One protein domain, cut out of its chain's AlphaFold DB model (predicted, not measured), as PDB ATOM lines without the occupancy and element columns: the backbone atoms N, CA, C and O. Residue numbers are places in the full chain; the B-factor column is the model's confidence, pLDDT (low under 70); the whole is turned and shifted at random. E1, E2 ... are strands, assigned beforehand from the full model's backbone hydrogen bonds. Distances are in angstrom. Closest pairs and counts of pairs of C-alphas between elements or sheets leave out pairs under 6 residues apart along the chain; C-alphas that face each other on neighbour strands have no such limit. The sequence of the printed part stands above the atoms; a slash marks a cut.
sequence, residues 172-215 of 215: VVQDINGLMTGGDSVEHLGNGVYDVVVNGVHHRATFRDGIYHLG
ATOM      1  N   VAL A 172      -0.415  42.388  -2.633       92.69
ATOM      2  CA  VAL A 172       0.095  41.834  -3.894       92.69
ATOM      3  C   VAL A 172      -0.791  42.308  -5.039       92.69
ATOM      4  O   VAL A 172      -1.998  42.053  -5.064       92.69
ATOM      5  N   VAL A 173      -0.177  42.996  -5.996       92.75
ATOM      6  CA  VAL A 173      -0.829  43.592  -7.162       92.75
ATOM      7  C   VAL A 173      -0.296  42.932  -8.425       92.75
ATOM      8  O   VAL A 173       0.912  42.799  -8.580       92.75
ATOM      9  N   GLN A 174      -1.182  42.537  -9.332       95.44
ATOM     10  CA  GLN A 174      -0.839  42.012 -10.646       95.44
ATOM     11  C   GLN A 174      -1.198  43.034 -11.729       95.44
ATOM     12  O   GLN A 174      -2.355  43.450 -11.837       95.44
ATOM     13  N   ASP A 175      -0.218  43.426 -12.543       92.69
ATOM     14  CA  ASP A 175      -0.449  44.311 -13.687       92.69
ATOM     15  C   ASP A 175      -1.100  43.576 -14.879       92.69
ATOM     16  O   ASP A 175      -1.263  42.352 -14.891       92.69
ATOM     17  N   ILE A 176      -1.439  44.329 -15.930       92.56
ATOM     18  CA  ILE A 176      -2.026  43.789 -17.170       92.56
ATOM     19  C   ILE A 176      -1.106  42.810 -17.923       92.56
ATOM     20  O   ILE A 176      -1.578  42.057 -18.775       92.56
ATOM     21  N   ASN A 177       0.197  42.813 -17.629       93.25
ATOM     22  CA  ASN A 177       1.190  41.906 -18.205       93.25
ATOM     23  C   ASN A 177       1.414  40.661 -17.330       93.25
ATOM     24  O   ASN A 177       2.207  39.789 -17.692       93.25
ATOM     25  N   GLY A 178       0.731  40.562 -16.187       90.69
ATOM     26  CA  GLY A 178       0.875  39.477 -15.228       90.69
ATOM     27  C   GLY A 178       2.037  39.641 -14.241       90.69
ATOM     28  O   GLY A 178       2.304  38.699 -13.490       90.69
ATOM     29  N   LEU A 179       2.721  40.788 -14.225       93.88
ATOM     30  CA  LEU A 179       3.817  41.094 -13.307       93.88
ATOM     31  C   LEU A 179       3.273  41.390 -11.904       93.88
ATOM     32  O   LEU A 179       2.362  42.199 -11.750       93.88
ATOM     33  N   MET A 180       3.860  40.749 -10.891       93.88
ATOM     34  CA  MET A 180       3.496  40.940  -9.484       93.88
ATOM     35  C   MET A 180       4.328  42.061  -8.850       93.88
ATOM     36  O   MET A 180       5.559  42.024  -8.901       93.88
ATOM     37  N   THR A 181       3.668  43.022  -8.211       92.88
ATOM     38  CA  THR A 181       4.278  44.140  -7.478       92.88
ATOM     39  C   THR A 181       3.633  44.312  -6.104       92.88
ATOM     40  O   THR A 181       2.469  43.968  -5.917       92.88
ATOM     41  N   GLY A 182       4.382  44.852  -5.140       92.00
ATOM     42  CA  GLY A 182       3.825  45.264  -3.849       92.00
ATOM     43  C   GLY A 182       2.993  46.544  -3.988       92.00
ATOM     44  O   GLY A 182       3.390  47.443  -4.728       92.00
ATOM     45  N   GLY A 183       1.851  46.615  -3.311       90.75
ATOM     46  CA  GLY A 183       1.064  47.835  -3.133       90.75
ATOM     47  C   GLY A 183       1.379  48.516  -1.800       90.75
ATOM     48  O   GLY A 183       1.750  47.854  -0.834       90.75
ATOM     49  N   ASP A 184       1.206  49.833  -1.764       90.94
ATOM     50  CA  ASP A 184       1.430  50.678  -0.588       90.94
ATOM     51  C   ASP A 184       0.170  50.765   0.287       90.94
ATOM     52  O   ASP A 184       0.241  50.755   1.512       90.94
ATOM     53  N   SER A 185      -1.005  50.880  -0.340       92.31
ATOM     54  CA  SER A 185      -2.298  50.932   0.352       92.31
ATOM     55  C   SER A 185      -3.441  50.512  -0.569       92.31
ATOM     56  O   SER A 185      -3.299  50.509  -1.796       92.31
ATOM     57  N   VAL A 186      -4.574  50.143   0.030       93.94
ATOM     58  CA  VAL A 186      -5.794  49.776  -0.689       93.94
ATOM     59  C   VAL A 186      -7.028  50.398  -0.039       93.94
ATOM     60  O   VAL A 186      -7.215  50.315   1.172       93.94
ATOM     61  N   GLU A 187      -7.900  50.983  -0.857       94.62
ATOM     62  CA  GLU A 187      -9.197  51.523  -0.453       94.62
ATOM     63  C   GLU A 187     -10.321  50.850  -1.256       94.62
ATOM     64  O   GLU A 187     -10.256  50.718  -2.478       94.62
ATOM     65  N   HIS A 188     -11.379  50.389  -0.588       94.38
ATOM     66  CA  HIS A 188     -12.508  49.751  -1.264       94.38
ATOM     67  C   HIS A 188     -13.501  50.803  -1.778       94.38
ATOM     68  O   HIS A 188     -14.149  51.493  -0.992       94.38
ATOM     69  N   LEU A 189     -13.675  50.879  -3.100       92.50
ATOM     70  CA  LEU A 189     -14.575  51.834  -3.761       92.50
ATOM     71  C   LEU A 189     -16.014  51.305  -3.930       92.50
ATOM     72  O   LEU A 189     -16.893  52.033  -4.397       92.50
ATOM     73  N   GLY A 190     -16.269  50.043  -3.570       86.69
ATOM     74  CA  GLY A 190     -17.551  49.365  -3.768       86.69
ATOM     75  C   GLY A 190     -17.630  48.577  -5.079       86.69
ATOM     76  O   GLY A 190     -16.804  48.718  -5.977       86.69
ATOM     77  N   ASN A 191     -18.650  47.717  -5.199       92.56
ATOM     78  CA  ASN A 191     -18.887  46.855  -6.371       92.56
ATOM     79  C   ASN A 191     -17.699  45.947  -6.755       92.56
ATOM     80  O   ASN A 191     -17.544  45.601  -7.925       92.56
ATOM     81  N   GLY A 192     -16.856  45.571  -5.788       92.44
ATOM     82  CA  GLY A 192     -15.660  44.759  -6.037       92.44
ATOM     83  C   GLY A 192     -14.513  45.517  -6.714       92.44
ATOM     84  O   GLY A 192     -13.575  44.885  -7.200       92.44
ATOM     85  N   VAL A 193     -14.590  46.851  -6.757       94.44
ATOM     86  CA  VAL A 193     -13.533  47.734  -7.254       94.44
ATOM     87  C   VAL A 193     -12.778  48.332  -6.072       94.44
ATOM     88  O   VAL A 193     -13.369  48.741  -5.070       94.44
ATOM     89  N   TYR A 194     -11.465  48.407  -6.223       95.88
ATOM     90  CA  TYR A 194     -10.529  48.916  -5.235       95.88
ATOM     91  C   TYR A 194      -9.668  50.007  -5.871       95.88
ATOM     92  O   TYR A 194      -9.363  49.937  -7.063       95.88
ATOM     93  N   ASP A 195      -9.299  51.008  -5.084       95.62
ATOM     94  CA  ASP A 195      -8.223  51.938  -5.398       95.62
ATOM     95  C   ASP A 195      -6.954  51.424  -4.722       95.62
ATOM     96  O   ASP A 195      -6.925  51.246  -3.506       95.62
ATOM     97  N   VAL A 196      -5.936  51.105  -5.510       94.81
ATOM     98  CA  VAL A 196      -4.676  50.535  -5.029       94.81
ATOM     99  C   VAL A 196      -3.558  51.504  -5.360       94.81
ATOM    100  O   VAL A 196      -3.396  51.898  -6.514       94.81
ATOM    101  N   VAL A 197      -2.774  51.871  -4.353       95.19
ATOM    102  CA  VAL A 197      -1.616  52.746  -4.531       95.19
ATOM    103  C   VAL A 197      -0.380  51.883  -4.756       95.19
ATOM    104  O   VAL A 197      -0.056  51.047  -3.918       95.19
ATOM    105  N   VAL A 198       0.304  52.072  -5.884       95.12
ATOM    106  CA  VAL A 198       1.555  51.376  -6.220       95.12
ATOM    107  C   VAL A 198       2.615  52.419  -6.541       95.12
ATOM    108  O   VAL A 198       2.485  53.160  -7.516       95.12
ATOM    109  N   ASN A 199       3.669  52.496  -5.727       93.81
ATOM    110  CA  ASN A 199       4.708  53.524  -5.839       93.81
ATOM    111  C   ASN A 199       4.123  54.952  -5.839       93.81
ATOM    112  O   ASN A 199       4.559  55.816  -6.606       93.81
ATOM    113  N   GLY A 200       3.093  55.192  -5.023       94.00
ATOM    114  CA  GLY A 200       2.398  56.484  -4.950       94.00
ATOM    115  C   GLY A 200       1.462  56.816  -6.124       94.00
ATOM    116  O   GLY A 200       0.953  57.936  -6.186       94.00
ATOM    117  N   VAL A 201       1.217  55.885  -7.054       95.88
ATOM    118  CA  VAL A 201       0.250  56.055  -8.153       95.88
ATOM    119  C   VAL A 201      -1.023  55.270  -7.851       95.88
ATOM    120  O   VAL A 201      -0.958  54.094  -7.510       95.88
ATOM    121  N   HIS A 202      -2.177  55.920  -7.988       96.44
ATOM    122  CA  HIS A 202      -3.490  55.310  -7.781       96.44
ATOM    123  C   HIS A 202      -3.923  54.509  -9.012       96.44
ATOM    124  O   HIS A 202      -3.929  55.029 -10.134       96.44
ATOM    125  N   HIS A 203      -4.330  53.264  -8.797       96.12
ATOM    126  CA  HIS A 203      -4.824  52.367  -9.828       96.12
ATOM    127  C   HIS A 203      -6.160  51.753  -9.423       96.12
ATOM    128  O   HIS A 203      -6.348  51.320  -8.291       96.12
ATOM    129  N   ARG A 204      -7.072  51.618 -10.391       96.94
ATOM    130  CA  ARG A 204      -8.278  50.815 -10.184       96.94
ATOM    131  C   ARG A 204      -7.952  49.343 -10.344       96.94
ATOM    132  O   ARG A 204      -7.417  48.934 -11.372       96.94
ATOM    133  N   ALA A 205      -8.338  48.562  -9.347       96.38
ATOM    134  CA  ALA A 205      -8.138  47.129  -9.338       96.38
ATOM    135  C   ALA A 205      -9.418  46.369  -8.988       96.38
ATOM    136  O   ALA A 205     -10.332  46.894  -8.349       96.38
ATOM    137  N   THR A 206      -9.459  45.100  -9.374       97.00
ATOM    138  CA  THR A 206     -10.434  44.121  -8.873       97.00
ATOM    139  C   THR A 206      -9.717  43.070  -8.041       97.00
ATOM    140  O   THR A 206      -8.646  42.613  -8.437       97.00
ATOM    141  N   PHE A 207     -10.297  42.663  -6.914       95.19
ATOM    142  CA  PHE A 207      -9.701  41.653  -6.040       95.19
ATOM    143  C   PHE A 207     -10.200  40.253  -6.400       95.19
ATOM    144  O   PHE A 207     -11.405  39.991  -6.378       95.19
ATOM    145  N   ARG A 208      -9.278  39.348  -6.734       92.62
ATOM    146  CA  ARG A 208      -9.591  37.961  -7.080       92.62
ATOM    147  C   ARG A 208      -8.481  37.042  -6.582       92.62
ATOM    148  O   ARG A 208      -7.309  37.355  -6.722       92.62
ATOM    149  N   ASP A 209      -8.859  35.920  -5.974       92.12
ATOM    150  CA  ASP A 209      -7.921  34.884  -5.517       92.12
ATOM    151  C   ASP A 209      -6.805  35.404  -4.580       92.12
ATOM    152  O   ASP A 209      -5.698  34.873  -4.559       92.12
ATOM    153  N   GLY A 210      -7.091  36.446  -3.788       89.88
ATOM    154  CA  GLY A 210      -6.108  37.055  -2.883       89.88
ATOM    155  C   GLY A 210      -5.211  38.120  -3.524       89.88
ATOM    156  O   GLY A 210      -4.317  38.624  -2.851       89.88
ATOM    157  N   ILE A 211      -5.428  38.461  -4.798       92.56
ATOM    158  CA  ILE A 211      -4.565  39.345  -5.591       92.56
ATOM    159  C   ILE A 211      -5.389  40.498  -6.175       92.56
ATOM    160  O   ILE A 211      -6.533  40.324  -6.606       92.56
ATOM    161  N   TYR A 212      -4.806  41.696  -6.200       94.12
ATOM    162  CA  TYR A 212      -5.400  42.864  -6.847       94.12
ATOM    163  C   TYR A 212      -4.977  42.929  -8.315       94.12
ATOM    164  O   TYR A 212      -3.801  43.101  -8.610       94.12
ATOM    165  N   HIS A 213      -5.924  42.819  -9.243       95.06
ATOM    166  CA  HIS A 213      -5.662  42.898 -10.682       95.06
ATOM    167  C   HIS A 213      -5.933  44.309 -11.195       95.06
ATOM    168  O   HIS A 213      -7.067  44.779 -11.074       95.06
ATOM    169  N   LEU A 214      -4.924  44.965 -11.771       94.12
ATOM    170  CA  LEU A 214      -5.069  46.299 -12.360       94.12
ATOM    171  C   LEU A 214      -5.860  46.230 -13.674       94.12
ATOM    172  O   LEU A 214      -5.575  45.384 -14.525       94.12
ATOM    173  N   GLY A 215      -6.863  47.104 -13.806       86.81
ATOM    174  CA  GLY A 215      -7.718  47.226 -14.995       86.81
ATOM    175  C   GLY A 215      -7.253  48.263 -16.007       86.81
ATOM    176  O   GLY A 215      -6.460  49.158 -15.637       86.81
TER     177      GLY A 215
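AT A GLANCE: This is residues 172 to 215 of the 215 residues of an uncharacterized protein of Vibrio hangzhouensis (UniProt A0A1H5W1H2). A folded sheet, one sheet bent back on itself, curls like part of a barrel: E2, E1 and E6 face E4 and E3, with E5 as the hinge. The 44 printed residues include six strands, E1 to E6 along the chain, and no named helix; the class is all strand. The strongly twisted, mixed sheet runs E2 E1 E6 E5 E4 E3. It is compact, radius of gyration of the C-alphas 9.2 A, spanning 25 by 22 by 15 A.

HOW THE PARTS SIT: Start at E1, residues 172 to 174, a hairpin with E2, residues 180 to 183; N 173 and O 181 are 2.8 A apart. E2 runs on into E3, residues 185 to 190, at 90 degrees. E3, E4 (193 to 198), E5 (201 to 208) and E6 (211 to 214) form a meander, each strand the antiparallel neighbour of the one before: look at N 187 and O 195, N 196 and O 203, N 213 and O 206, each 2.8 A. E5 bends by 56 degrees at residue 204. E6 is parallel to E1, with N 174 and O 212 2.8 A apart.

IN THESE COORDINATES: Find C-alpha 172 at (0.095, 41.834, -3.894). E5 covers 20.6 A; E6 ends at C-alpha 214, (-5.069, 46.299, -12.360).

THE WHOLE: The printed part has no cut, its links are tight, and no printed residue is under 70 in pLDDT.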